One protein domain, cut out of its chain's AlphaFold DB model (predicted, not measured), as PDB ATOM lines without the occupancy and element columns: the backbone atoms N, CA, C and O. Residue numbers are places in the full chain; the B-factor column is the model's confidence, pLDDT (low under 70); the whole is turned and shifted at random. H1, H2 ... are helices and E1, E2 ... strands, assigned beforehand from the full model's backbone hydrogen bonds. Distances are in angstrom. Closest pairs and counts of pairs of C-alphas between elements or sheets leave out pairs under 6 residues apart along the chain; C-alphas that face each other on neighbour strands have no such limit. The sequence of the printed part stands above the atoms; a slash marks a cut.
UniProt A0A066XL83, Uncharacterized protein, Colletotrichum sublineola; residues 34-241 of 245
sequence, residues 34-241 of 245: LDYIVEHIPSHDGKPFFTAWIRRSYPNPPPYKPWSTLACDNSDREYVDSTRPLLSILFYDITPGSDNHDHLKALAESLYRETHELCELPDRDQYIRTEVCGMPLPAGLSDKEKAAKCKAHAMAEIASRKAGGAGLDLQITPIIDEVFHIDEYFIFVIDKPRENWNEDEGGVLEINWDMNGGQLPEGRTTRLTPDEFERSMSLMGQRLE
ATOM      1  N   LEU A  34      28.753  48.571  47.080       83.31
ATOM      2  CA  LEU A  34      27.468  48.522  46.388       83.31
ATOM      3  C   LEU A  34      27.624  49.214  45.033       83.31
ATOM      4  O   LEU A  34      27.901  50.414  44.990       83.31
ATOM      5  N   ASP A  35      27.440  48.467  43.947       86.62
ATOM      6  CA  ASP A  35      27.421  48.999  42.587       86.62
ATOM      7  C   ASP A  35      25.977  49.051  42.081       86.62
ATOM      8  O   ASP A  35      25.295  48.028  42.051       86.62
ATOM      9  N   TYR A  36      25.518  50.219  41.632       87.62
ATOM     10  CA  TYR A  36      24.223  50.350  40.961       87.62
ATOM     11  C   TYR A  36      24.375  49.937  39.499       87.62
ATOM     12  O   TYR A  36      25.073  50.591  38.720       87.62
ATOM     13  N   ILE A  37      23.737  48.833  39.133       92.62
ATOM     14  CA  ILE A  37      23.731  48.299  37.780       92.62
ATOM     15  C   ILE A  37      22.455  48.756  37.095       92.62
ATOM     16  O   ILE A  37      21.365  48.566  37.624       92.62
ATOM     17  N   VAL A  38      22.602  49.336  35.904       95.69
ATOM     18  CA  VAL A  38      21.487  49.631  35.003       95.69
ATOM     19  C   VAL A  38      21.851  49.124  33.622       95.69
ATOM     20  O   VAL A  38      22.836  49.569  33.025       95.69
ATOM     21  N   GLU A  39      21.065  48.190  33.111       95.38
ATOM     22  CA  GLU A  39      21.344  47.503  31.855       95.38
ATOM     23  C   GLU A  39      20.094  47.418  30.981       95.38
ATOM     24  O   GLU A  39      18.966  47.373  31.469       95.38
ATOM     25  N   HIS A  40      20.310  47.417  29.670       95.38
ATOM     26  CA  HIS A  40      19.251  47.208  28.694       95.38
ATOM     27  C   HIS A  40      18.934  45.713  28.593       95.38
ATOM     28  O   HIS A  40      19.846  44.903  28.418       95.38
ATOM     29  N   ILE A  41      17.652  45.356  28.633       92.81
ATOM     30  CA  ILE A  41      17.173  43.979  28.483       92.81
ATOM     31  C   ILE A  41      16.353  43.838  27.197       92.81
ATOM     32  O   ILE A  41      15.682  44.782  26.780       92.81
ATOM     33  N   PRO A  42      16.414  42.684  26.514       91.56
ATOM     34  CA  PRO A  42      15.612  42.472  25.318       91.56
ATOM     35  C   PRO A  42      14.122  42.418  25.678       91.56
ATOM     36  O   PRO A  42      13.734  41.672  26.574       91.56
ATOM     37  N   SER A  43      13.296  43.167  24.945       94.00
ATOM     38  CA  SER A  43      11.836  43.039  24.974       94.00
ATOM     39  C   SER A  43      11.337  42.206  23.797       94.00
ATOM     40  O   SER A  43      11.953  42.203  22.727       94.00
ATOM     41  N   HIS A  44      10.201  41.525  23.963       94.50
ATOM     42  CA  HIS A  44       9.622  40.667  22.927       94.50
ATOM     43  C   HIS A  44       9.269  41.393  21.615       94.50
ATOM     44  O   HIS A  44       9.235  40.753  20.565       94.50
ATOM     45  N   ASP A  45       9.010  42.701  21.657       94.81
ATOM     46  CA  ASP A  45       8.630  43.516  20.497       94.81
ATOM     47  C   ASP A  45       9.661  44.610  20.152       94.81
ATOM     48  O   ASP A  45       9.417  45.449  19.283       94.81
ATOM     49  N   GLY A  46      10.821  44.591  20.815       94.25
ATOM     50  CA  GLY A  46      11.907  45.544  20.599       94.25
ATOM     51  C   GLY A  46      11.724  46.912  21.263       94.25
ATOM     52  O   GLY A  46      12.527  47.803  20.986       94.25
ATOM     53  N   LYS A  47      10.715  47.108  22.126       95.31
ATOM     54  CA  LYS A  47      10.626  48.329  22.944       95.31
ATOM     55  C   LYS A  47      11.837  48.490  23.865       95.31
ATOM     56  O   LYS A  47      12.385  47.487  24.331       95.31
ATOM     57  N   PRO A  48      12.245  49.739  24.152       96.75
ATOM     58  CA  PRO A  48      13.342  49.991  25.067       96.75
ATOM     59  C   PRO A  48      12.954  49.552  26.478       96.75
ATOM     60  O   PRO A  48      11.926  49.957  27.025       96.75
ATOM     61  N   PHE A  49      13.795  48.708  27.063       96.56
ATOM     62  CA  PHE A  49      13.527  48.073  28.343       96.56
ATOM     63  C   PHE A  49      14.820  48.045  29.151       96.56
ATOM     64  O   PHE A  49      15.852  47.569  28.677       96.56
ATOM     65  N   PHE A  50      14.782  48.583  30.364       97.06
ATOM     66  CA  PHE A  50      15.922  48.624  31.268       97.06
ATOM     67  C   PHE A  50      15.612  47.899  32.568       97.06
ATOM     68  O   PHE A  50      14.479  47.913  33.041       97.06
ATOM     69  N   THR A  51      16.630  47.293  33.166       95.38
ATOM     70  CA  THR A  51      16.570  46.806  34.544       95.38
ATOM     71  C   THR A  51      17.626  47.496  35.389       95.38
ATOM     72  O   THR A  51      18.722  47.784  34.903       95.38
ATOM     73  N   ALA A  52      17.277  47.773  36.641       94.56
ATOM     74  CA  ALA A  52      18.136  48.385  37.635       94.56
ATOM     75  C   ALA A  52      18.162  47.545  38.918       94.56
ATOM     76  O   ALA A  52      17.119  47.066  39.375       94.56
ATOM     77  N   TRP A  53      19.360  47.343  39.470       91.62
ATOM     78  CA  TRP A  53      19.606  46.556  40.682       91.62
ATOM     79  C   TRP A  53      20.963  46.901  41.321       91.62
ATOM     80  O   TRP A  53      21.820  47.501  40.673       91.62
ATOM     81  N   ILE A  54      21.184  46.529  42.587       87.25
ATOM     82  CA  ILE A  54      22.492  46.644  43.250       87.25
ATOM     83  C   ILE A  54      23.243  45.325  43.187       87.25
ATOM     84  O   ILE A  54      22.755  44.284  43.621       87.25
ATOM     85  N   ARG A  55      24.495  45.408  42.751       85.31
ATOM     86  CA  ARG A  55      25.485  44.350  42.885       85.31
ATOM     87  C   ARG A  55      26.321  44.586  44.137       85.31
ATOM     88  O   ARG A  55      26.845  45.683  44.337       85.31
ATOM     89  N   ARG A  56      26.471  43.556  44.970       80.38
ATOM     90  CA  ARG A  56      27.285  43.612  46.192       80.38
ATOM     91  C   ARG A  56      28.639  42.942  45.954       80.38
ATOM     92  O   ARG A  56      28.696  41.776  45.568       80.38
ATOM     93  N   SER A  57      29.717  43.663  46.240       79.44
ATOM     94  CA  SER A  57      31.091  43.160  46.139       79.44
ATOM     95  C   SER A  57      31.786  43.215  47.498       79.44
ATOM     96  O   SER A  57      31.715  44.208  48.227       79.44
ATOM     97  N   TYR A  58      32.475  42.133  47.846       78.88
ATOM     98  CA  TYR A  58      33.149  41.948  49.125       78.88
ATOM     99  C   TYR A  58      34.648  41.810  48.861       78.88
ATOM    100  O   TYR A  58      35.122  40.708  48.571       78.88
ATOM    101  N   PRO A  59      35.423  42.906  48.970       74.50
ATOM    102  CA  PRO A  59      36.846  42.892  48.634       74.50
ATOM    103  C   PRO A  59      37.661  41.961  49.542       74.50
ATOM    104  O   PRO A  59      38.699  41.463  49.130       74.50
ATOM    105  N   ASN A  60      37.178  41.705  50.765       73.56
ATOM    106  CA  ASN A  60      37.750  40.743  51.706       73.56
ATOM    107  C   ASN A  60      36.611  39.905  52.317       73.56
ATOM    108  O   ASN A  60      36.077  40.292  53.364       73.56
ATOM    109  N   PRO A  61      36.173  38.811  51.666       65.88
ATOM    110  CA  PRO A  61      35.080  37.997  52.181       65.88
ATOM    111  C   PRO A  61      35.496  37.316  53.501       65.88
ATOM    112  O   PRO A  61      36.636  36.862  53.633       65.88
ATOM    113  N   PRO A  62      34.618  37.251  54.520       61.28
ATOM    114  CA  PRO A  62      34.940  36.582  55.773       61.28
ATOM    115  C   PRO A  62      35.104  35.063  55.560       61.28
ATOM    116  O   PRO A  62      34.255  34.455  54.911       61.28
ATOM    117  N   PRO A  63      36.107  34.415  56.180       59.56
ATOM    118  CA  PRO A  63      36.446  33.010  55.920       59.56
ATOM    119  C   PRO A  63      35.404  31.963  56.373       59.56
ATOM    120  O   PRO A  63      35.616  30.778  56.144       59.56
ATOM    121  N   TYR A  64      34.302  32.357  57.030       54.56
ATOM    122  CA  TYR A  64      33.407  31.422  57.740       54.56
ATOM    123  C   TYR A  64      31.904  31.612  57.529       54.56
ATOM    124  O   TYR A  64      31.127  30.938  58.203       54.56
ATOM    125  N   LYS A  65      31.446  32.505  56.648       53.88
ATOM    126  CA  LYS A  65      30.001  32.601  56.406       53.88
ATOM    127  C   LYS A  65      29.637  31.821  55.118       53.88
ATOM    128  O   LYS A  65      30.146  32.185  54.063       53.88
ATOM    129  N   PRO A  66      28.755  30.803  55.179       46.34
ATOM    130  CA  PRO A  66      28.251  30.063  54.019       46.34
ATOM    131  C   PRO A  66      27.023  30.774  53.422       46.34
ATOM    132  O   PRO A  66      25.900  30.297  53.552       46.34
ATOM    133  N   TRP A  67      27.197  31.963  52.847       51.25
ATOM    134  CA  TRP A  67      26.101  32.708  52.214       51.25
ATOM    135  C   TRP A  67      26.150  32.443  50.713       51.25
ATOM    136  O   TRP A  67      27.077  32.843  50.019       51.25
ATOM    137  N   SER A  68      25.113  31.731  50.279       47.97
ATOM    138  CA  SER A  68      24.752  31.314  48.926       47.97
ATOM    139  C   SER A  68      25.607  30.213  48.286       47.97
ATOM    140  O   SER A  68      26.752  30.365  47.880       47.97
ATOM    141  N   THR A  69      24.976  29.050  48.165       42.22
ATOM    142  CA  THR A  69      25.445  27.827  47.507       42.22
ATOM    143  C   THR A  69      25.429  27.932  45.972       42.22
ATOM    144  O   THR A  69      25.238  26.925  45.294       42.22
ATOM    145  N   LEU A  70      25.596  29.125  45.394       44.28
ATOM    146  CA  LEU A  70      25.552  29.358  43.949       44.28
ATOM    147  C   LEU A  70      26.593  30.422  43.571       44.28
ATOM    148  O   LEU A  70      26.364  31.598  43.806       44.28
ATOM    149  N   ALA A  71      27.687  29.967  42.942       42.72
ATOM    150  CA  ALA A  71      28.835  30.737  42.428       42.72
ATOM    151  C   ALA A  71      29.762  31.299  43.540       42.72
ATOM    152  O   ALA A  71      29.329  32.026  44.409       42.72
ATOM    153  N   CYS A  72      31.062  31.014  43.643       38.22
ATOM    154  CA  CYS A  72      32.060  30.603  42.666       38.22
ATOM    155  C   CYS A  72      33.268  29.930  43.347       38.22
ATOM    156  O   CYS A  72      33.441  29.954  44.562       38.22
ATOM    157  N   ASP A  73      34.086  29.351  42.473       42.38
ATOM    158  CA  ASP A  73      35.388  28.713  42.652       42.38
ATOM    159  C   ASP A  73      36.350  29.441  43.619       42.38
ATOM    160  O   ASP A  73      36.393  30.669  43.685       42.38
ATOM    161  N   ASN A  74      37.149  28.646  44.335       42.34
ATOM    162  CA  ASN A  74      38.008  28.981  45.482       42.34
ATOM    163  C   ASN A  74      39.221  29.884  45.156       42.34
ATOM    164  O   ASN A  74      40.333  29.620  45.614       42.34
ATOM    165  N   SER A  75      39.064  30.936  44.355       48.94
ATOM    166  CA  SER A  75      40.139  31.910  44.151       48.94
ATOM    167  C   SER A  75      40.042  33.029  45.188       48.94
ATOM    168  O   SER A  75      38.986  33.630  45.345       48.94
ATOM    169  N   ASP A  76      41.150  33.313  45.877       47.06
ATOM    170  CA  ASP A  76      41.331  34.312  46.950       47.06
ATOM    171  C   ASP A  76      41.118  35.787  46.519       47.06
ATOM    172  O   ASP A  76      41.842  36.694  46.938       47.06
ATOM    173  N   ARG A  77      40.173  36.069  45.622       54.91
ATOM    174  CA  ARG A  77      39.936  37.386  45.034       54.91
ATOM    175  C   ARG A  77      38.445  37.664  45.010       54.91
ATOM    176  O   ARG A  77      37.729  36.990  44.291       54.91
ATOM    177  N   GLU A  78      38.044  38.653  45.806       53.38
ATOM    178  CA  GLU A  78      36.787  39.408  45.726       53.38
ATOM    179  C   GLU A  78      35.525  38.591  45.394       53.38
ATOM    180  O   GLU A  78      35.259  38.241  44.247       53.38
ATOM    181  N   TYR A  79      34.689  38.349  46.406       56.19
ATOM    182  CA  TYR A  79      33.373  37.762  46.164       56.19
ATOM    183  C   TYR A  79      32.445  38.830  45.583       56.19
ATOM    184  O   TYR A  79      32.201  39.853  46.228       56.19
ATOM    185  N   VAL A  80      31.920  38.584  44.387       55.72
ATOM    186  CA  VAL A  80      30.925  39.438  43.738       55.72
ATOM    187  C   VAL A  80      29.636  38.641  43.625       55.72
ATOM    188  O   VAL A  80      29.604  37.626  42.932       55.72
ATOM    189  N   ASP A  81      28.573  39.113  44.272       64.62
ATOM    190  CA  ASP A  81      27.228  38.599  44.021       64.62
ATOM    191  C   ASP A  81      26.756  39.138  42.668       64.62
ATOM    192  O   ASP A  81      26.165  40.210  42.577       64.62
ATOM    193  N   SER A  82      27.136  38.456  41.587       61.03
ATOM    194  CA  SER A  82      26.847  38.883  40.215       61.03
ATOM    195  C   SER A  82      25.452  38.489  39.734       61.03
ATOM    196  O   SER A  82      25.131  38.698  38.563       61.03
ATOM    197  N   THR A  83      24.649  37.863  40.590       74.31
ATOM    198  CA  THR A  83      23.347  37.323  40.212       74.31
ATOM    199  C   THR A  83      22.318  38.440  40.199       74.31
ATOM    200  O   THR A  83      22.085  39.087  41.216       74.31
ATOM    201  N   ARG A  84      21.683  38.676  39.045       83.44
ATOM    202  CA  ARG A  84      20.567  39.622  38.985       83.44
ATOM    203  C   ARG A  84      19.451  39.116  39.919       83.44
ATOM    204  O   ARG A  84      19.142  37.919  39.871       83.44
ATOM    205  N   PRO A  85      18.838  39.991  40.739       83.69
ATOM    206  CA  PRO A  85      17.771  39.592  41.651       83.69
ATOM    207  C   PRO A  85      16.625  38.902  40.912       83.69
ATOM    208  O   PRO A  85      16.326  39.283  39.785       83.69
ATOM    209  N   LEU A  86      15.969  37.909  41.519       79.75
ATOM    210  CA  LEU A  86      14.918  37.118  40.857       79.75
ATOM    211  C   LEU A  86      13.550  37.815  40.822       79.75
ATOM    212  O   LEU A  86      12.783  37.603  39.880       79.75
ATOM    213  N   LEU A  87      13.234  38.638  41.825       80.50
ATOM    214  CA  LEU A  87      11.956  39.343  41.911       80.50
ATOM    215  C   LEU A  87      12.072  40.673  41.174       80.50
ATOM    216  O   LEU A  87      13.076  41.369  41.297       80.50
ATOM    217  N   SER A  88      11.047  41.030  40.409       86.88
ATOM    218  CA  SER A  88      11.031  42.248  39.600       86.88
ATOM    219  C   SER A  88       9.799  43.084  39.898       86.88
ATOM    220  O   SER A  88       8.689  42.556  39.833       86.88
ATOM    221  N   ILE A  89       9.979  44.385  40.109       89.62
ATOM    222  CA  ILE A  89       8.886  45.361  40.056       89.62
ATOM    223  C   ILE A  89       8.902  45.993  38.670       89.62
ATOM    224  O   ILE A  89       9.933  46.504  38.231       89.62
ATOM    225  N   LEU A  90       7.769  45.933  37.975       94.31
ATOM    226  CA  LEU A  90       7.672  46.354  36.586       94.31
ATOM    227  C   LEU A  90       6.970  47.710  36.456       94.31
ATOM    228  O   LEU A  90       5.830  47.887  36.882       94.31
ATOM    229  N   PHE A  91       7.648  48.642  35.800       96.75
ATOM    230  CA  PHE A  91       7.170  49.974  35.477       96.75
ATOM    231  C   PHE A  91       7.033  50.142  33.965       96.75
ATOM    232  O   PHE A  91       7.856  49.669  33.181       96.75
ATOM    233  N   TYR A  92       6.006  50.875  33.566       97.88
ATOM    234  CA  TYR A  92       5.788  51.348  32.212       97.88
ATOM    235  C   TYR A  92       5.814  52.862  32.222       97.88
ATOM    236  O   TYR A  92       4.970  53.485  32.858       97.88
ATOM    237  N   ASP A  93       6.743  53.451  31.485       97.81
ATOM    238  CA  ASP A  93       6.689  54.869  31.180       97.81
ATOM    239  C   ASP A  93       5.949  55.060  29.855       97.81
ATOM    240  O   ASP A  93       6.414  54.643  28.788       97.81
ATOM    241  N   ILE A  94       4.767  55.668  29.926       97.56
ATOM    242  CA  ILE A  94       3.933  55.941  28.752       97.56
ATOM    243  C   ILE A  94       3.926  57.417  28.360       97.56
ATOM    244  O   ILE A  94       3.143  57.816  27.490       97.56
ATOM    245  N   THR A  95       4.774  58.228  28.997       95.19
ATOM    246  CA  THR A  95       4.890  59.656  28.709       95.19
ATOM    247  C   THR A  95       5.432  59.907  27.294       95.19
ATOM    248  O   THR A  95       6.109  59.057  26.703       95.19
ATOM    249  N   PRO A  96       5.147  61.081  26.699       91.06
ATOM    250  CA  PRO A  96       5.812  61.487  25.468       91.06
ATOM    251  C   PRO A  96       7.332  61.546  25.675       91.06
ATOM    252  O   PRO A  96       7.804  62.298  26.523       91.06
ATOM    253  N   GLY A  97       8.094  60.786  24.885       88.81
ATOM    254  CA  GLY A  97       9.555  60.702  25.007       88.81
ATOM    255  C   GLY A  97      10.063  59.470  25.755       88.81
ATOM    256  O   GLY A  97      11.275  59.317  25.902       88.81
ATOM    257  N   SER A  98       9.178  58.560  26.180       94.38
ATOM    258  CA  SER A  98       9.590  57.287  26.780       94.38
ATOM    259  C   SER A  98      10.240  56.309  25.790       94.38
ATOM    260  O   SER A  98      10.634  55.220  26.174       94.38
ATOM    261  N   ASP A  99      10.417  56.684  24.523       94.31
ATOM    262  CA  ASP A  99      11.290  56.008  23.558       94.31
ATOM    263  C   ASP A  99      12.776  56.403  23.698       94.31
ATOM    264  O   ASP A  99      13.653  55.767  23.112       94.31
ATOM    265  N   ASN A 100      13.087  57.430  24.495       96.50
ATOM    266  CA  ASN A 100      14.454  57.857  24.760       96.50
ATOM    267  C   ASN A 100      15.151  56.924  25.770       96.50
ATOM    268  O   ASN A 100      14.786  56.846  26.944       96.50
ATOM    269  N   HIS A 101      16.215  56.258  25.320       96.44
ATOM    270  CA  HIS A 101      16.988  55.310  26.124       96.44
ATOM    271  C   HIS A 101      17.675  55.946  27.341       96.44
ATOM    272  O   HIS A 101      17.704  55.329  28.403       96.44
ATOM    273  N   ASP A 102      18.223  57.158  27.210       96.62
ATOM    274  CA  ASP A 102      18.922  57.826  28.315       96.62
ATOM    275  C   ASP A 102      17.940  58.225  29.420       96.62
ATOM    276  O   ASP A 102      18.233  58.062  30.605       96.62
ATOM    277  N   HIS A 103      16.748  58.677  29.022       94.88
ATOM    278  CA  HIS A 103      15.644  58.968  29.935       94.88
ATOM    279  C   HIS A 103      15.212  57.718  30.708       94.88
ATOM    280  O   HIS A 103      15.217  57.726  31.936       94.88
ATOM    281  N   LEU A 104      14.922  56.613  30.013       96.56
ATOM    282  CA  LEU A 104      14.512  55.367  30.670       96.56
ATOM    283  C   LEU A 104      15.593  54.790  31.578       96.56
ATOM    284  O   LEU A 104      15.283  54.262  32.644       96.56
ATOM    285  N   LYS A 105      16.861  54.891  31.171       96.56
ATOM    286  CA  LYS A 105      17.989  54.456  31.992       96.56
ATOM    287  C   LYS A 105      18.049  55.252  33.298       96.56
ATOM    288  O   LYS A 105      18.175  54.654  34.363       96.56
ATOM    289  N   ALA A 106      17.931  56.578  33.217       95.75
ATOM    290  CA  ALA A 106      17.906  57.444  34.392       95.75
ATOM    291  C   ALA A 106      16.680  57.167  35.279       95.75
ATOM    292  O   ALA A 106      16.807  57.087  36.500       95.75
ATOM    293  N   LEU A 107      15.512  56.954  34.669       95.69
ATOM    294  CA  LEU A 107      14.278  56.622  35.375       95.69
ATOM    295  C   LEU A 107      14.386  55.283  36.118       95.69
ATOM    296  O   LEU A 107      14.016  55.207  37.287       95.69
ATOM    297  N   ALA A 108      14.936  54.246  35.479       96.06
ATOM    298  CA  ALA A 108      15.163  52.946  36.106       96.06
ATOM    299  C   ALA A 108      16.094  53.049  37.317       96.06
ATOM    300  O   ALA A 108      15.805  52.463  38.361       96.06
ATOM    301  N   GLU A 109      17.174  53.826  37.204       95.00
ATOM    302  CA  GLU A 109      18.078  54.074  38.326       95.00
ATOM    303  C   GLU A 109      17.375  54.802  39.481       95.00
ATOM    304  O   GLU A 109      17.499  54.373  40.628       95.00
ATOM    305  N   SER A 110      16.623  55.870  39.187       93.88
ATOM    306  CA  SER A 110      15.903  56.657  40.199       93.88
ATOM    307  C   SER A 110      14.871  55.810  40.935       93.88
ATOM    308  O   SER A 110      14.912  55.719  42.158       93.88
ATOM    309  N   LEU A 111      14.000  55.116  40.194       92.56
ATOM    310  CA  LEU A 111      12.965  54.261  40.776       92.56
ATOM    311  C   LEU A 111      13.577  53.156  41.631       92.56
ATOM    312  O   LEU A 111      13.069  52.869  42.711       92.56
ATOM    313  N   TYR A 112      14.669  52.541  41.176       91.31
ATOM    314  CA  TYR A 112      15.354  51.532  41.971       91.31
ATOM    315  C   TYR A 112      15.914  52.110  43.274       91.31
ATOM    316  O   TYR A 112      15.700  51.520  44.330       91.31
ATOM    317  N   ARG A 113      16.594  53.264  43.225       88.88
ATOM    318  CA  ARG A 113      17.133  53.932  44.423       88.88
ATOM    319  C   ARG A 113      16.035  54.244  45.434       88.88
ATOM    320  O   ARG A 113      16.183  53.897  46.599       88.88
ATOM    321  N   GLU A 114      14.930  54.819  44.978       86.38
ATOM    322  CA  GLU A 114      13.787  55.155  45.831       86.38
ATOM    323  C   GLU A 114      13.144  53.907  46.438       86.38
ATOM    324  O   GLU A 114      12.914  53.842  47.641       86.38
ATOM    325  N   THR A 115      12.917  52.876  45.620       80.06
ATOM    326  CA  THR A 115      12.378  51.593  46.094       80.06
ATOM    327  C   THR A 115      13.285  50.986  47.158       80.06
ATOM    328  O   THR A 115      12.811  50.532  48.194       80.06
ATOM    329  N   HIS A 116      14.594  50.993  46.909       79.88
ATOM    330  CA  HIS A 116      15.595  50.449  47.811       79.88
ATOM    331  C   HIS A 116      15.644  51.220  49.138       79.88
ATOM    332  O   HIS A 116      15.711  50.610  50.200       79.88
ATOM    333  N   GLU A 117      15.589  52.552  49.099       75.00
ATOM    334  CA  GLU A 117      15.540  53.392  50.302       75.00
ATOM    335  C   GLU A 117      14.267  53.145  51.124       75.00
ATOM    336  O   GLU A 117      14.349  53.010  52.344       75.00
ATOM    337  N   LEU A 118      13.113  53.003  50.467       69.25
ATOM    338  CA  LEU A 118      11.824  52.744  51.122       69.25
ATOM    339  C   LEU A 118      11.703  51.343  51.730       69.25
ATOM    340  O   LEU A 118      10.839  51.119  52.580       69.25
ATOM    341  N   CYS A 119      12.530  50.393  51.289       65.44
ATOM    342  CA  CYS A 119      12.486  49.030  51.796       65.44
ATOM    343  C   CYS A 119      13.196  48.860  53.147       65.44
ATOM    344  O   CYS A 119      12.970  47.829  53.746       65.44
ATOM    345  N   GLU A 120      14.003  49.810  53.650       57.84
ATOM    346  CA  GLU A 120      14.647  49.811  54.994       57.84
ATOM    347  C   GLU A 120      15.211  48.457  55.529       57.84
ATOM    348  O   GLU A 120      15.291  48.246  56.742       57.84
ATOM    349  N   LEU A 121      15.651  47.521  54.677       54.31
ATOM    350  CA  LEU A 121      16.055  46.172  55.109       54.31
ATOM    351  C   LEU A 121      17.535  45.872  54.810       54.31
ATOM    352  O   LEU A 121      17.848  45.230  53.810       54.31
ATOM    353  N   PRO A 122      18.468  46.220  55.719       49.62
ATOM    354  CA  PRO A 122      19.916  46.159  55.465       49.62
ATOM    355  C   PRO A 122      20.463  44.782  55.027       49.62
ATOM    356  O   PRO A 122      21.492  44.704  54.347       49.62
ATOM    357  N   ASP A 123      19.769  43.691  55.360       54.19
ATOM    358  CA  ASP A 123      20.179  42.321  55.028       54.19
ATOM    359  C   ASP A 123      19.389  41.687  53.862       54.19
ATOM    360  O   ASP A 123      19.647  40.531  53.534       54.19
ATOM    361  N   ARG A 124      18.444  42.403  53.223       53.97
ATOM    362  CA  ARG A 124      17.459  41.804  52.289       53.97
ATOM    363  C   ARG A 124      17.378  42.453  50.902       53.97
ATOM    364  O   ARG A 124      16.596  42.007  50.068       53.97
ATOM    365  N   ASP A 125      18.245  43.422  50.607       52.72
ATOM    366  CA  ASP A 125      18.280  44.158  49.326       52.72
ATOM    367  C   ASP A 125      18.641  43.306  48.083       52.72
ATOM    368  O   ASP A 125      18.737  43.828  46.973       52.72
ATOM    369  N   GLN A 126      18.883  41.999  48.242       56.94
ATOM    370  CA  GLN A 126      19.374  41.102  47.182       56.94
ATOM    371  C   GLN A 126      18.269  40.523  46.285       56.94
ATOM    372  O   GLN A 126      18.573  39.856  45.296       56.94
ATOM    373  N   TYR A 127      16.992  40.746  46.604       70.56
ATOM    374  CA  TYR A 127      15.913  39.981  45.972       70.56
ATOM    375  C   TYR A 127      15.110  40.734  44.922       70.56
ATOM    376  O   TYR A 127      14.510  40.075  44.073       70.56
ATOM    377  N   ILE A 128      15.147  42.068  44.918       81.12
ATOM    378  CA  ILE A 128      14.298  42.882  44.047       81.12
ATOM    379  C   ILE A 128      15.145  43.653  43.040       81.12
ATOM    380  O   ILE A 128      16.120  44.315  43.392       81.12
ATOM    381  N   ARG A 129      14.734  43.599  41.777       89.88
ATOM    382  CA  ARG A 129      15.165  44.508  40.717       89.88
ATOM    383  C   ARG A 129      13.988  45.353  40.253       89.88
ATOM    384  O   ARG A 129      12.840  44.912  40.287       89.88
ATOM    385  N   THR A 130      14.285  46.538  39.751       92.50
ATOM    386  CA  THR A 130      13.305  47.363  39.047       92.50
ATOM    387  C   THR A 130      13.461  47.123  37.557       92.50
ATOM    388  O   THR A 130      14.576  47.060  37.043       92.50
ATOM    389  N   GLU A 131      12.355  46.967  36.846       95.38
ATOM    390  CA  GLU A 131      12.326  46.877  35.391       95.38
ATOM    391  C   GLU A 131      11.450  48.007  34.840       95.38
ATOM    392  O   GLU A 131      10.339  48.208  35.315       95.38
ATOM    393  N   VAL A 132      11.938  48.754  33.848       97.44
ATOM    394  CA  VAL A 132      11.238  49.899  33.250       97.44
ATOM    395  C   VAL A 132      11.158  49.722  31.741       97.44
ATOM    396  O   VAL A 132      12.184  49.637  31.066       97.44
ATOM    397  N   CYS A 133       9.938  49.694  31.215       98.06
ATOM    398  CA  CYS A 133       9.654  49.633  29.788       98.06
ATOM    399  C   CYS A 133       9.149  50.989  29.281       98.06
ATOM    400  O   CYS A 133       8.215  51.566  29.841       98.06
ATOM    401  N   GLY A 134       9.745  51.474  28.196       97.88
ATOM    402  CA  GLY A 134       9.258  52.635  27.466       97.88
ATOM    403  C   GLY A 134       8.184  52.255  26.463       97.88
ATOM    404  O   GLY A 134       8.438  51.533  25.497       97.88
ATOM    405  N   MET A 135       6.969  52.755  26.667       97.12
ATOM    406  CA  MET A 135       5.845  52.492  25.778       97.12
ATOM    407  C   MET A 135       5.016  53.764  25.570       97.12
ATOM    408  O   MET A 135       3.927  53.874  26.133       97.12
ATOM    409  N   PRO A 136       5.486  54.725  24.755       96.31
ATOM    410  CA  PRO A 136       4.786  55.992  24.589       96.31
ATOM    411  C   PRO A 136       3.380  55.740  24.038       96.31
ATOM    412  O   PRO A 136       3.201  55.068  23.015       96.31
ATOM    413  N   LEU A 137       2.366  56.266  24.727       95.75
ATOM    414  CA  LEU A 137       0.970  56.135  24.323       95.75
ATOM    415  C   LEU A 137       0.388  57.490  23.890       95.75
ATOM    416  O   LEU A 137       0.809  58.534  24.387       95.75
ATOM    417  N   PRO A 138      -0.603  57.503  22.975       93.88
ATOM    418  CA  PRO A 138      -1.291  58.732  22.601       93.88
ATOM    419  C   PRO A 138      -1.878  59.462  23.812       93.88
ATOM    420  O   PRO A 138      -2.511  58.855  24.681       93.88
ATOM    421  N   ALA A 139      -1.721  60.785  23.823       88.38
ATOM    422  CA  ALA A 139      -2.401  61.637  24.787       88.38
ATOM    423  C   ALA A 139      -3.928  61.498  24.641       88.38
ATOM    424  O   ALA A 139      -4.449  61.358  23.535       88.38
ATOM    425  N   GLY A 140      -4.647  61.551  25.764       89.50
ATOM    426  CA  GLY A 140      -6.112  61.484  25.793       89.50
ATOM    427  C   GLY A 140      -6.711  60.081  25.923       89.50
ATOM    428  O   GLY A 140      -7.927  59.973  26.041       89.50
ATOM    429  N   LEU A 141      -5.894  59.021  25.954       94.62
ATOM    430  CA  LEU A 141      -6.382  57.700  26.360       94.62
ATOM    431  C   LEU A 141      -6.859  57.722  27.815       94.62
ATOM    432  O   LEU A 141      -6.208  58.309  28.685       94.62
ATOM    433  N   SER A 142      -7.967  57.036  28.072       95.00
ATOM    434  CA  SER A 142      -8.460  56.814  29.429       95.00
ATOM    435  C   SER A 142      -7.526  55.896  30.221       95.00
ATOM    436  O   SER A 142      -6.772  55.102  29.652       95.00
ATOM    437  N   ASP A 143      -7.613  55.948  31.548       94.19
ATOM    438  CA  ASP A 143      -6.827  55.079  32.433       94.19
ATOM    439  C   ASP A 143      -7.075  53.598  32.155       94.19
ATOM    440  O   ASP A 143      -6.134  52.812  32.113       94.19
ATOM    441  N   LYS A 144      -8.326  53.228  31.852       93.69
ATOM    442  CA  LYS A 144      -8.687  51.859  31.467       93.69
ATOM    443  C   LYS A 144      -7.984  51.424  30.178       93.69
ATOM    444  O   LYS A 144      -7.508  50.296  30.093       93.69
ATOM    445  N   GLU A 145      -7.889  52.300  29.180       95.75
ATOM    446  CA  GLU A 145      -7.202  51.992  27.918       95.75
ATOM    447  C   GLU A 145      -5.683  51.919  28.085       95.75
ATOM    448  O   GLU A 145      -5.052  51.007  27.542       95.75
ATOM    449  N   LYS A 146      -5.094  52.845  28.854       95.56
ATOM    450  CA  LYS A 146      -3.670  52.817  29.218       95.56
ATOM    451  C   LYS A 146      -3.337  51.518  29.947       95.56
ATOM    452  O   LYS A 146      -2.417  50.806  29.542       95.56
ATOM    453  N   ALA A 147      -4.135  51.171  30.955       94.62
ATOM    454  CA  ALA A 147      -3.956  49.966  31.745       94.62
ATOM    455  C   ALA A 147      -4.095  48.694  30.910       94.62
ATOM    456  O   ALA A 147      -3.237  47.818  30.978       94.62
ATOM    457  N   ALA A 148      -5.119  48.612  30.054       94.19
ATOM    458  CA  ALA A 148      -5.310  47.472  29.164       94.19
ATOM    459  C   ALA A 148      -4.113  47.263  28.221       94.19
ATOM    460  O   ALA A 148      -3.672  46.129  28.038       94.19
ATOM    461  N   LYS A 149      -3.554  48.343  27.657       96.12
ATOM    462  CA  LYS A 149      -2.373  48.270  26.780       96.12
ATOM    463  C   LYS A 149      -1.118  47.822  27.535       96.12
ATOM    464  O   LYS A 149      -0.436  46.915  27.062       96.12
ATOM    465  N   CYS A 150      -0.837  48.404  28.703       96.50
ATOM    466  CA  CYS A 150       0.339  48.043  29.508       96.50
ATOM    467  C   CYS A 150       0.243  46.608  30.034       96.50
ATOM    468  O   CYS A 150       1.200  45.847  29.921       96.50
ATOM    469  N   LYS A 151      -0.935  46.199  30.521       94.62
ATOM    470  CA  LYS A 151      -1.200  44.818  30.946       94.62
ATOM    471  C   LYS A 151      -1.004  43.834  29.794       94.62
ATOM    472  O   LYS A 151      -0.332  42.824  29.973       94.62
ATOM    473  N   ALA A 152      -1.552  44.121  28.610       95.06
ATOM    474  CA  ALA A 152      -1.391  43.251  27.447       95.06
ATOM    475  C   ALA A 152       0.089  43.075  27.066       95.06
ATOM    476  O   ALA A 152       0.525  41.951  26.817       95.06
ATOM    477  N   HIS A 153       0.867  44.161  27.087       96.25
ATOM    478  CA  HIS A 153       2.308  44.100  26.854       96.25
ATOM    479  C   HIS A 153       3.031  43.283  27.936       96.25
ATOM    480  O   HIS A 153       3.815  42.396  27.608       96.25
ATOM    481  N   ALA A 154       2.733  43.520  29.218       94.69
ATOM    482  CA  ALA A 154       3.338  42.784  30.328       94.69
ATOM    483  C   ALA A 154       3.067  41.279  30.231       94.69
ATOM    484  O   ALA A 154       3.982  40.474  30.380       94.69
ATOM    485  N   MET A 155       1.831  40.890  29.911       93.31
ATOM    486  CA  MET A 155       1.464  39.489  29.709       93.31
ATOM    487  C   MET A 155       2.223  38.852  28.536       93.31
ATOM    488  O   MET A 155       2.673  37.711  28.651       93.31
ATOM    489  N   ALA A 156       2.388  39.575  27.424       94.00
ATOM    490  CA  ALA A 156       3.165  39.103  26.281       94.00
ATOM    491  C   ALA A 156       4.656  38.951  26.625       94.00
ATOM    492  O   ALA A 156       5.269  37.948  26.262       94.00
ATOM    493  N   GLU A 157       5.219  39.890  27.386       94.31
ATOM    494  CA  GLU A 157       6.601  39.831  27.860       94.31
ATOM    495  C   GLU A 157       6.827  38.634  28.795       94.31
ATOM    496  O   GLU A 157       7.738  37.839  28.566       94.31
ATOM    497  N   ILE A 158       5.958  38.442  29.794       91.00
ATOM    498  CA  ILE A 158       5.985  37.285  30.703       91.00
ATOM    499  C   ILE A 158       5.970  35.976  29.902       91.00
ATOM    500  O   ILE A 158       6.791  35.084  30.133       91.00
ATOM    501  N   ALA A 159       5.054  35.859  28.934       91.19
ATOM    502  CA  ALA A 159       4.947  34.677  28.087       91.19
ATOM    503  C   ALA A 159       6.207  34.466  27.231       91.19
ATOM    504  O   ALA A 159       6.711  33.344  27.152       91.19
ATOM    505  N   SER A 160       6.736  35.537  26.635       91.50
ATOM    506  CA  SER A 160       7.941  35.507  25.805       91.50
ATOM    507  C   SER A 160       9.166  35.056  26.597       91.50
ATOM    508  O   SER A 160       9.851  34.122  26.184       91.50
ATOM    509  N   ARG A 161       9.408  35.630  27.782       89.69
ATOM    510  CA  ARG A 161      10.551  35.258  28.631       89.69
ATOM    511  C   ARG A 161      10.444  33.823  29.144       89.69
ATOM    512  O   ARG A 161      11.441  33.104  29.157       89.69
ATOM    513  N   LYS A 162       9.230  33.373  29.484       86.44
ATOM    514  CA  LYS A 162       8.965  31.981  29.879       86.44
ATOM    515  C   LYS A 162       9.220  30.993  28.734       86.44
ATOM    516  O   LYS A 162       9.754  29.916  28.977       86.44
ATOM    517  N   ALA A 163       8.841  31.340  27.503       85.69
ATOM    518  CA  ALA A 163       8.999  30.478  26.330       85.69
ATOM    519  C   ALA A 163      10.422  30.496  25.746       85.69
ATOM    520  O   ALA A 163      10.914  29.465  25.295       85.69
ATOM    521  N   GLY A 164      11.083  31.655  25.762       72.06
ATOM    522  CA  GLY A 164      12.411  31.873  25.186       72.06
ATOM    523  C   GLY A 164      13.561  31.268  25.989       72.06
ATOM    524  O   GLY A 164      14.715  31.443  25.609       72.06
ATOM    525  N   GLY A 165      13.269  30.581  27.098       64.50
ATOM    526  CA  GLY A 165      14.292  30.033  27.985       64.50
ATOM    527  C   GLY A 165      15.164  31.118  28.611       64.50
ATOM    528  O   GLY A 165      16.329  30.854  28.906       64.50
ATOM    529  N   ALA A 166      14.624  32.332  28.789       66.62
ATOM    530  CA  ALA A 166      15.313  33.366  29.543       66.62
ATOM    531  C   ALA A 166      15.669  32.783  30.919       66.62
ATOM    532  O   ALA A 166      14.850  32.085  31.532       66.62
ATOM    533  N   GLY A 167      16.906  33.010  31.369       73.38
ATOM    534  CA  GLY A 167      17.345  32.543  32.677       73.38
ATOM    535  C   GLY A 167      16.403  33.040  33.779       73.38
ATOM    536  O   GLY A 167      15.647  33.999  33.591       73.38
ATOM    537  N   LEU A 168      16.412  32.367  34.934       75.06
ATOM    538  CA  LEU A 168      15.577  32.750  36.086       75.06
ATOM    539  C   LEU A 168      15.770  34.229  36.466       75.06
ATOM    540  O   LEU A 168      14.844  34.886  36.928       75.06
ATOM    541  N   ASP A 169      16.957  34.753  36.184       75.38
ATOM    542  CA  ASP A 169      17.413  36.121  36.388       75.38
ATOM    543  C   ASP A 169      16.740  37.167  35.478       75.38
ATOM    544  O   ASP A 169      16.951  38.360  35.669       75.38
ATOM    545  N   LEU A 170      15.936  36.754  34.494       82.12
ATOM    546  CA  LEU A 170      15.123  37.633  33.641       82.12
ATOM    547  C   LEU A 170      13.619  37.351  33.759       82.12
ATOM    548  O   LEU A 170      12.812  38.044  33.134       82.12
ATOM    549  N   GLN A 171      13.211  36.351  34.541       83.44
ATOM    550  CA  GLN A 171      11.796  36.025  34.702       83.44
ATOM    551  C   GLN A 171      11.063  37.120  35.475       83.44
ATOM    552  O   GLN A 171      11.533  37.592  36.510       83.44
ATOM    553  N   ILE A 172       9.894  37.508  34.971       85.12
ATOM    554  CA  ILE A 172       8.957  38.368  35.692       85.12
ATOM    555  C   ILE A 172       8.102  37.434  36.543       85.12
ATOM    556  O   ILE A 172       7.289  36.673  36.015       85.12
ATOM    557  N   THR A 173       8.346  37.441  37.850       79.19
ATOM    558  CA  THR A 173       7.681  36.549  38.810       79.19
ATOM    559  C   THR A 173       6.481  37.274  39.423       79.19
ATOM    560  O   THR A 173       6.617  38.454  39.750       79.19
ATOM    561  N   PRO A 174       5.312  36.623  39.582       81.44
ATOM    562  CA  PRO A 174       4.197  37.230  40.300       81.44
ATOM    563  C   PRO A 174       4.564  37.436  41.772       81.44
ATOM    564  O   PRO A 174       5.379  36.697  42.337       81.44
ATOM    565  N   ILE A 175       3.940  38.430  42.394       75.31
ATOM    566  CA  ILE A 175       4.005  38.616  43.840       75.31
ATOM    567  C   ILE A 175       3.042  37.602  44.449       75.31
ATOM    568  O   ILE A 175       1.856  37.584  44.117       75.31
ATOM    569  N   ILE A 176       3.566  36.742  45.317       68.69
ATOM    570  CA  ILE A 176       2.750  35.777  46.047       68.69
ATOM    571  C   ILE A 176       2.333  36.427  47.353       68.69
ATOM    572  O   ILE A 176       3.177  36.719  48.200       68.69
ATOM    573  N   ASP A 177       1.033  36.634  47.525       65.56
ATOM    574  CA  ASP A 177       0.490  36.934  48.839       65.56
ATOM    575  C   ASP A 177       0.240  35.610  49.569       65.56
ATOM    576  O   ASP A 177      -0.737  34.908  49.296       65.56
ATOM    577  N   GLU A 178       1.145  35.236  50.475       65.25
ATOM    578  CA  GLU A 178       1.040  33.970  51.209       65.25
ATOM    579  C   GLU A 178      -0.187  33.900  52.120       65.25
ATOM    580  O   GLU A 178      -0.699  32.810  52.375       65.25
ATOM    581  N   VAL A 179      -0.684  35.050  52.588       60.75
ATOM    582  CA  VAL A 179      -1.853  35.116  53.472       60.75
ATOM    583  C   VAL A 179      -3.123  34.791  52.694       60.75
ATOM    584  O   VAL A 179      -4.023  34.135  53.224       60.75
ATOM    585  N   PHE A 180      -3.201  35.233  51.439       55.47
ATOM    586  CA  PHE A 180      -4.383  35.038  50.599       55.47
ATOM    587  C   PHE A 180      -4.224  33.941  49.535       55.47
ATOM    588  O   PHE A 180      -5.204  33.617  48.867       55.47
ATOM    589  N   HIS A 181      -3.036  33.339  49.406       63.97
ATOM    590  CA  HIS A 181      -2.678  32.369  48.363       63.97
ATOM    591  C   HIS A 181      -2.999  32.865  46.944       63.97
ATOM    592  O   HIS A 181      -3.471  32.096  46.103       63.97
ATOM    593  N   ILE A 182      -2.785  34.159  46.687       62.72
ATOM    594  CA  ILE A 182      -3.037  34.766  45.377       62.72
ATOM    595  C   ILE A 182      -1.697  35.077  44.715       62.72
ATOM    596  O   ILE A 182      -0.848  35.747  45.305       62.72
ATOM    597  N   ASP A 183      -1.544  34.599  43.480       76.69
ATOM    598  CA  ASP A 183      -0.437  34.944  42.594       76.69
ATOM    599  C   ASP A 183      -0.862  36.145  41.741       76.69
ATOM    600  O   ASP A 183      -1.487  35.989  40.685       76.69
ATOM    601  N   GLU A 184      -0.549  37.355  42.204       83.81
ATOM    602  CA  GLU A 184      -0.876  38.581  41.476       83.81
ATOM    603  C   GLU A 184       0.366  39.153  40.787       83.81
ATOM    604  O   GLU A 184       1.445  39.277  41.370       83.81
ATOM    605  N   TYR A 185       0.219  39.549  39.527       86.94
ATOM    606  CA  TYR A 185       1.171  40.468  38.914       86.94
ATOM    607  C   TYR A 185       0.773  41.895  39.221       86.94
ATOM    608  O   TYR A 185      -0.409  42.231  39.163       86.94
ATOM    609  N   PHE A 186       1.783  42.723  39.454       88.81
ATOM    610  CA  PHE A 186       1.645  44.156  39.651       88.81
ATOM    611  C   PHE A 186       2.522  44.882  38.641       88.81
ATOM    612  O   PHE A 186       3.682  44.518  38.439       88.81
ATOM    613  N   ILE A 187       1.961  45.908  38.004       94.44
ATOM    614  CA  ILE A 187       2.727  46.868  37.211       94.44
ATOM    615  C   ILE A 187       2.326  48.286  37.598       94.44
ATOM    616  O   ILE A 187       1.162  48.549  37.907       94.44
ATOM    617  N   PHE A 188       3.282  49.201  37.499       95.62
ATOM    618  CA  PHE A 188       3.048  50.635  37.626       95.62
ATOM    619  C   PHE A 188       3.125  51.283  36.254       95.62
ATOM    620  O   PHE A 188       4.021  50.981  35.469       95.62
ATOM    621  N   VAL A 189       2.200  52.183  35.951       97.06
ATOM    622  CA  VAL A 189       2.180  52.940  34.699       97.06
ATOM    623  C   VAL A 189       2.344  54.411  35.026       97.06
ATOM    624  O   VAL A 189       1.436  55.024  35.577       97.06
ATOM    625  N   ILE A 190       3.494  54.967  34.671       96.25
ATOM    626  CA  ILE A 190       3.817  56.383  34.797       96.25
ATOM    627  C   ILE A 190       3.264  57.081  33.559       96.25
ATOM    628  O   ILE A 190       3.765  56.895  32.448       96.25
ATOM    629  N   ASP A 191       2.196  57.855  33.737       93.69
ATOM    630  CA  ASP A 191       1.506  58.529  32.634       93.69
ATOM    631  C   ASP A 191       1.704  60.042  32.599       93.69
ATOM    632  O   ASP A 191       1.343  60.701  31.617       93.69
ATOM    633  N   LYS A 192       2.328  60.582  33.646       90.62
ATOM    634  CA  LYS A 192       2.782  61.964  33.749       90.62
ATOM    635  C   LYS A 192       4.182  61.979  34.375       90.62
ATOM    636  O   LYS A 192       4.441  61.178  35.276       90.62
ATOM    637  N   PRO A 193       5.069  62.895  33.954       86.19
ATOM    638  CA  PRO A 193       6.350  63.080  34.625       86.19
ATOM    639  C   PRO A 193       6.118  63.576  36.061       86.19
ATOM    640  O   PRO A 193       5.081  64.188  36.343       86.19
ATOM    641  N   ARG A 194       7.056  63.288  36.969       82.50
ATOM    642  CA  ARG A 194       6.876  63.486  38.420       82.50
ATOM    643  C   ARG A 194       6.586  64.936  38.793       82.50
ATOM    644  O   ARG A 194       5.795  65.194  39.691       82.50
ATOM    645  N   GLU A 195       7.153  65.883  38.055       85.12
ATOM    646  CA  GLU A 195       6.948  67.322  38.245       85.12
ATOM    647  C   GLU A 195       5.488  67.747  38.010       85.12
ATOM    648  O   GLU A 195       5.076  68.816  38.452       85.12
ATOM    649  N   ASN A 196       4.706  66.906  37.326       87.06
ATOM    650  CA  ASN A 196       3.300  67.136  37.011       87.06
ATOM    651  C   ASN A 196       2.348  66.280  37.861       87.06
ATOM    652  O   ASN A 196       1.153  66.217  37.552       87.06
ATOM    653  N   TRP A 197       2.845  65.584  38.887       87.19
ATOM    654  CA  TRP A 197       1.986  64.856  39.817       87.19
ATOM    655  C   TRP A 197       1.297  65.868  40.730       87.19
ATOM    656  O   TRP A 197       1.948  66.624  41.447       87.19
ATOM    657  N   ASN A 198      -0.030  65.907  40.679       81.88
ATOM    658  CA  ASN A 198      -0.834  66.675  41.622       81.88
ATOM    659  C   ASN A 198      -1.223  65.779  42.808       81.88
ATOM    660  O   ASN A 198      -1.310  64.558  42.676       81.88
ATOM    661  N   GLU A 199      -1.455  66.389  43.969       75.12
ATOM    662  CA  GLU A 199      -1.832  65.662  45.190       75.12
ATOM    663  C   GLU A 199      -3.174  64.923  45.037       75.12
ATOM    664  O   GLU A 199      -3.383  63.920  45.707       75.12
ATOM    665  N   ASP A 200      -4.043  65.367  44.120       75.81
ATOM    666  CA  ASP A 200      -5.408  64.843  43.967       75.81
ATOM    667  C   ASP A 200      -5.581  63.770  42.870       75.81
ATOM    668  O   ASP A 200      -6.460  62.918  42.979       75.81
ATOM    669  N   GLU A 201      -4.792  63.795  41.789       77.50
ATOM    670  CA  GLU A 201      -4.882  62.826  40.676       77.50
ATOM    671  C   GLU A 201      -3.604  61.984  40.513       77.50
ATOM    672  O   GLU A 201      -3.612  60.987  39.792       77.50
ATOM    673  N   GLY A 202      -2.480  62.393  41.103       86.44
ATOM    674  CA  GLY A 202      -1.180  61.765  40.899       86.44
ATOM    675  C   GLY A 202      -0.755  61.642  39.428       86.44
ATOM    676  O   GLY A 202      -1.206  62.373  38.536       86.44
ATOM    677  N   GLY A 203       0.145  60.695  39.162       88.31
ATOM    678  CA  GLY A 203       0.669  60.419  37.815       88.31
ATOM    679  C   GLY A 203       1.058  58.964  37.573       88.31
ATOM    680  O   GLY A 203       1.787  58.672  36.623       88.31
ATOM    681  N   VAL A 204       0.582  58.063  38.440       93.88
ATOM    682  CA  VAL A 204       0.858  56.630  38.372       93.88
ATOM    683  C   VAL A 204      -0.445  55.846  38.448       93.88
ATOM    684  O   VAL A 204      -1.313  56.139  39.270       93.88
ATOM    685  N   LEU A 205      -0.579  54.834  37.595       94.62
ATOM    686  CA  LEU A 205      -1.597  53.797  37.724       94.62
ATOM    687  C   LEU A 205      -0.946  52.530  38.261       94.62
ATOM    688  O   LEU A 205      -0.000  52.023  37.663       94.62
ATOM    689  N   GLU A 206      -1.481  51.991  39.343       94.31
ATOM    690  CA  GLU A 206      -1.205  50.632  39.785       94.31
ATOM    691  C   GLU A 206      -2.204  49.685  39.128       94.31
ATOM    692  O   GLU A 206      -3.417  49.922  39.145       94.31
ATOM    693  N   ILE A 207      -1.688  48.615  38.527       92.75
ATOM    694  CA  ILE A 207      -2.495  47.594  37.870       92.75
ATOM    695  C   ILE A 207      -2.124  46.243  38.452       92.75
ATOM    696  O   ILE A 207      -0.968  45.832  38.344       92.75
ATOM    697  N   ASN A 208      -3.115  45.529  38.980       90.62
ATOM    698  CA  ASN A 208      -2.932  44.177  39.487       90.62
ATOM    699  C   ASN A 208      -3.852  43.160  38.796       90.62
ATOM    700  O   ASN A 208      -4.973  43.480  38.382       90.62
ATOM    701  N   TRP A 209      -3.381  41.927  38.615       89.50
ATOM    702  CA  TRP A 209      -4.214  40.839  38.096       89.50
ATOM    703  C   TRP A 209      -3.721  39.451  38.507       89.50
ATOM    704  O   TRP A 209      -2.522  39.216  38.613       89.50
ATOM    705  N   ASP A 210      -4.673  38.529  38.658       84.38
ATOM    706  CA  ASP A 210      -4.432  37.115  38.959       84.38
ATOM    707  C   ASP A 210      -4.071  36.318  37.688       84.38
ATOM    708  O   ASP A 210      -4.613  36.545  36.598       84.38
ATOM    709  N   MET A 211      -3.157  35.363  37.847       70.31
ATOM    710  CA  MET A 211      -2.758  34.375  36.842       70.31
ATOM    711  C   MET A 211      -3.777  33.256  36.620       70.31
ATOM    712  O   MET A 211      -3.856  32.710  35.518       70.31
ATOM    713  N   ASN A 212      -4.555  32.899  37.641       69.12
ATOM    714  CA  ASN A 212      -5.332  31.659  37.664       69.12
ATOM    715  C   ASN A 212      -6.703  31.752  36.981       69.12
ATOM    716  O   ASN A 212      -7.499  30.815  37.049       69.12
ATOM    717  N   GLY A 213      -6.987  32.848  36.272       53.94
ATOM    718  CA  GLY A 213      -8.199  32.963  35.457       53.94
ATOM    719  C   GLY A 213      -9.497  32.922  36.268       53.94
ATOM    720  O   GLY A 213     -10.548  32.573  35.725       53.94
ATOM    721  N   GLY A 214      -9.444  33.289  37.554       46.22
ATOM    722  CA  GLY A 214     -10.641  33.607  38.321       46.22
ATOM    723  C   GLY A 214     -11.455  34.710  37.634       46.22
ATOM    724  O   GLY A 214     -10.939  35.499  36.848       46.22
ATOM    725  N   GLN A 215     -12.753  34.757  37.926       42.81
ATOM    726  CA  GLN A 215     -13.809  35.518  37.242       42.81
ATOM    727  C   GLN A 215     -13.687  37.066  37.280       42.81
ATOM    728  O   GLN A 215     -14.678  37.764  37.073       42.81
ATOM    729  N   LEU A 216     -12.493  37.617  37.517       44.47
ATOM    730  CA  LEU A 216     -12.148  39.028  37.346       44.47
ATOM    731  C   LEU A 216     -11.242  39.190  36.108       44.47
ATOM    732  O   LEU A 216     -10.023  39.292  36.232       44.47
ATOM    733  N   PRO A 217     -11.812  39.207  34.886       50.62
ATOM    734  CA  PRO A 217     -11.035  39.397  33.658       50.62
ATOM    735  C   PRO A 217     -10.405  40.802  33.556       50.62
ATOM    736  O   PRO A 217      -9.424  41.003  32.834       50.62
ATOM    737  N   GLU A 218     -10.929  41.776  34.301       61.84
ATOM    738  CA  GLU A 218     -10.399  43.136  34.366       61.84
ATOM    739  C   GLU A 218      -9.496  43.250  35.603       61.84
ATOM    740  O   GLU A 218      -9.964  43.099  36.728       61.84
ATOM    741  N   GLY A 219      -8.187  43.461  35.402       67.94
ATOM    742  CA  GLY A 219      -7.283  43.750  36.523       67.94
ATOM    743  C   GLY A 219      -7.748  45.008  37.261       67.94
ATOM    744  O   GLY A 219      -8.360  45.876  36.628       67.94
ATOM    745  N   ARG A 220      -7.496  45.130  38.572       85.31
ATOM    746  CA  ARG A 220      -7.856  46.382  39.254       85.31
ATOM    747  C   ARG A 220      -6.869  47.442  38.804       85.31
ATOM    748  O   ARG A 220      -5.684  47.173  38.651       85.31
ATOM    749  N   THR A 221      -7.395  48.620  38.510       91.25
ATOM    750  CA  THR A 221      -6.604  49.787  38.131       91.25
ATOM    751  C   THR A 221      -6.902  50.863  39.151       91.25
ATOM    752  O   THR A 221      -8.054  51.285  39.270       91.25
ATOM    753  N   THR A 222      -5.875  51.286  39.875       92.75
ATOM    754  CA  THR A 222      -5.972  52.344  40.877       92.75
ATOM    755  C   THR A 222      -5.014  53.453  40.491       92.75
ATOM    756  O   THR A 222      -3.837  53.209  40.246       92.75
ATOM    757  N   ARG A 223      -5.518  54.681  40.415       93.81
ATOM    758  CA  ARG A 223      -4.678  55.865  40.254       93.81
ATOM    759  C   ARG A 223      -4.135  56.255  41.622       93.81
ATOM    760  O   ARG A 223      -4.921  56.371  42.555       93.81
ATOM    761  N   LEU A 224      -2.819  56.396  41.720       92.19
ATOM    762  CA  LEU A 224      -2.130  56.666  42.975       92.19
ATOM    763  C   LEU A 224      -1.684  58.122  43.031       92.19
ATOM    764  O   LEU A 224      -1.003  58.607  42.123       92.19
ATOM    765  N   THR A 225      -2.026  58.781  44.131       91.62
ATOM    766  CA  THR A 225      -1.355  60.003  44.588       91.62
ATOM    767  C   THR A 225       0.120  59.713  44.927       91.62
ATOM    768  O   THR A 225       0.494  58.545  45.082       91.62
ATOM    769  N   PRO A 226       0.990  60.736  45.054       89.19
ATOM    770  CA  PRO A 226       2.395  60.522  45.420       89.19
ATOM    771  C   PRO A 226       2.570  59.707  46.714       89.19
ATOM    772  O   PRO A 226       3.306  58.721  46.725       89.19
ATOM    773  N   ASP A 227       1.823  60.046  47.768       89.38
ATOM    774  CA  ASP A 227       1.881  59.355  49.062       89.38
ATOM    775  C   ASP A 227       1.384  57.902  48.975       89.38
ATOM    776  O   ASP A 227       1.907  57.002  49.638       89.38
ATOM    777  N   GLU A 228       0.354  57.647  48.163       91.69
ATOM    778  CA  GLU A 228      -0.146  56.291  47.925       91.69
ATOM    779  C   GLU A 228       0.837  55.460  47.104       91.69
ATOM    780  O   GLU A 228       0.977  54.267  47.368       91.69
ATOM    781  N   PHE A 229       1.542  56.077  46.153       90.88
ATOM    782  CA  PHE A 229       2.615  55.431  45.407       90.88
ATOM    783  C   PHE A 229       3.755  55.013  46.336       90.88
ATOM    784  O   PHE A 229       4.104  53.835  46.364       90.88
ATOM    785  N   GLU A 230       4.269  55.921  47.166       88.75
ATOM    786  CA  GLU A 230       5.322  55.598  48.139       88.75
ATOM    787  C   GLU A 230       4.880  54.498  49.116       88.75
ATOM    788  O   GLU A 230       5.625  53.551  49.387       88.75
ATOM    789  N   ARG A 231       3.628  54.557  49.589       89.38
ATOM    790  CA  ARG A 231       3.053  53.508  50.440       89.38
ATOM    791  C   ARG A 231       2.950  52.167  49.716       89.38
ATOM    792  O   ARG A 231       3.271  51.144  50.317       89.38
ATOM    793  N   SER A 232       2.499  52.156  48.463       88.00
ATOM    794  CA  SER A 232       2.391  50.940  47.650       88.00
ATOM    795  C   SER A 232       3.773  50.312  47.434       88.00
ATOM    796  O   SER A 232       3.955  49.119  47.679       88.00
ATOM    797  N   MET A 233       4.787  51.127  47.125       84.94
ATOM    798  CA  MET A 233       6.183  50.691  46.996       84.94
ATOM    799  C   MET A 233       6.733  50.074  48.288       84.94
ATOM    800  O   MET A 233       7.313  48.988  48.251       84.94
ATOM    801  N   SER A 234       6.499  50.716  49.437       83.12
ATOM    802  CA  SER A 234       6.916  50.191  50.744       83.12
ATOM    803  C   SER A 234       6.210  48.872  51.095       83.12
ATOM    804  O   SER A 234       6.850  47.911  51.523       83.12
ATOM    805  N   LEU A 235       4.897  48.771  50.842       81.75
ATOM    806  CA  LEU A 235       4.126  47.543  51.072       81.75
ATOM    807  C   LEU A 235       4.565  46.391  50.166       81.75
ATOM    808  O   LEU A 235       4.584  45.243  50.608       81.75
ATOM    809  N   MET A 236       4.918  46.664  48.909       77.50
ATOM    810  CA  MET A 236       5.479  45.641  48.024       77.50
ATOM    811  C   MET A 236       6.828  45.141  48.523       77.50
ATOM    812  O   MET A 236       7.047  43.932  48.507       77.50
ATOM    813  N   GLY A 237       7.685  46.045  49.008       70.88
ATOM    814  CA  GLY A 237       8.925  45.682  49.689       70.88
ATOM    815  C   GLY A 237       8.673  44.639  50.775       70.88
ATOM    816  O   GLY A 237       9.281  43.575  50.738       70.88
ATOM    817  N   GLN A 238       7.678  44.885  51.636       72.19
ATOM    818  CA  GLN A 238       7.276  43.977  52.718       72.19
ATOM    819  C   GLN A 238       6.654  42.659  52.235       72.19
ATOM    820  O   GLN A 238       6.916  41.595  52.791       72.19
ATOM    821  N   ARG A 239       5.807  42.690  51.198       68.00
ATOM    822  CA  ARG A 239       5.134  41.486  50.673       68.00
ATOM    823  C   ARG A 239       6.089  40.527  49.975       68.00
ATOM    824  O   ARG A 239       5.878  39.319  50.008       68.00
ATOM    825  N   LEU A 240       7.144  41.055  49.364       61.53
ATOM    826  CA  LEU A 240       8.180  40.254  48.720       61.53
ATOM    827  C   LEU A 240       9.093  39.542  49.744       61.53
ATOM    828  O   LEU A 240       9.871  38.676  49.347       61.53
ATOM    829  N   GLU A 241       8.962  39.834  51.047       52.78
ATOM    830  CA  GLU A 241       9.763  39.237  52.128       52.78
ATOM    831  C   GLU A 241       9.352  37.815  52.547       52.78
ATOM    832  O   GLU A 241      10.140  37.143  53.211       52.78
TER     833      GLU A 241
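Overview. This is residues 34 to 241 of the 245 residues of an uncharacterized protein of Colletotrichum sublineola (UniProt A0A066XL83). One strongly twisted sheet of nine strands runs through the domain, with helices H1 and H3 over one face and H2 over the other. The parallel pair E4 and E5 lies near the middle, and past E2 and E3 the loop of residues 59 to 78 lies far out. The printed part has 208 residues with three named helices and nine named strands: along the chain four strands come first, then H1, one strand, H2, four more strands and last H3; the sheet is branched at E2 and E7, which have three neighbours each, and mixed, with E4 parallel to E5 and to E7 and the other neighbour pairs antiparallel, and the class is mixed, helices and strands. The whole is compact, with a radius of gyration of the C-alphas of 17.9 A, and its outline is elongated, 59 by 37 by 33 A.

Arrangement. E1, residues 34 to 40, E2, residues 49 to 58, and E3, residues 79 to 81, form a meander, each strand the antiparallel neighbour of the one before; within hydrogen-bond range are N 37 and O 53, 2.8 A, and N 58 and O 79, 2.8 A. E4, residues 87 to 93, H1, residues 101 to 118, and E5, residues 128 to 134, form a strand-helix-strand unit, two parallel neighbour strands with a helix between, its crossover right-handed; N 91 and O 131 are 2.8 A apart. E5 is also antiparallel to E2, with N 52 and O 130 at 2.8 A. H1 is over E2 and E5 at a height over the sheet of 7.2 A; its closest C-alphas to E5 are those of Tyr 112 and Thr 130, 5.5 A. After H2, residues 143 to 163, a second meander holds E6, residues 175 to 177, E7, residues 182 to 190, E8, residues 204 to 210, and E9, residues 220 to 224, with N 175 and O 184 at 2.8 A, N 187 and O 207 at 2.9 A and N 206 and O 222 at 2.8 A. E7 is parallel to E4, with N 188 and O 90 at 2.9 A. H2 is over E7 and E8, on the opposite face from H1, at a height of 7.7 A; the closest C-alphas of H2 and E8 are those of Ala 147 and Ile 207, 6.7 A. H3, residues 226 to 241, is on the same face as H1 and touches it, Leu 118 and Ser 234 having the closest C-alphas, 5.5 A. Each O i to N i+4 pair is within hydrogen-bond range in H1 and H2, and 11 of 12 in H3.

Along the chain. E1 begins at C-alpha 34, (27.468, 48.522, 46.388), and H3 ends at C-alpha 241, (9.763, 39.237, 52.128). First to last C-alpha, E2 measures 29.2 A, E7 25.0 A, H1 25.7 A, H2 29.9 A and H3 23.5 A.

Size, cuts and confidence. The C-alphas farthest apart are those of Pro 63 and Gly 140, 59.4 A. The printed part has no cut; the links E2 to E3, H2 to E6 and E7 to E8 are long. Mean pLDDT of the printed part is 80.9, and 51 residues are under 70, among them residues 61 to 82.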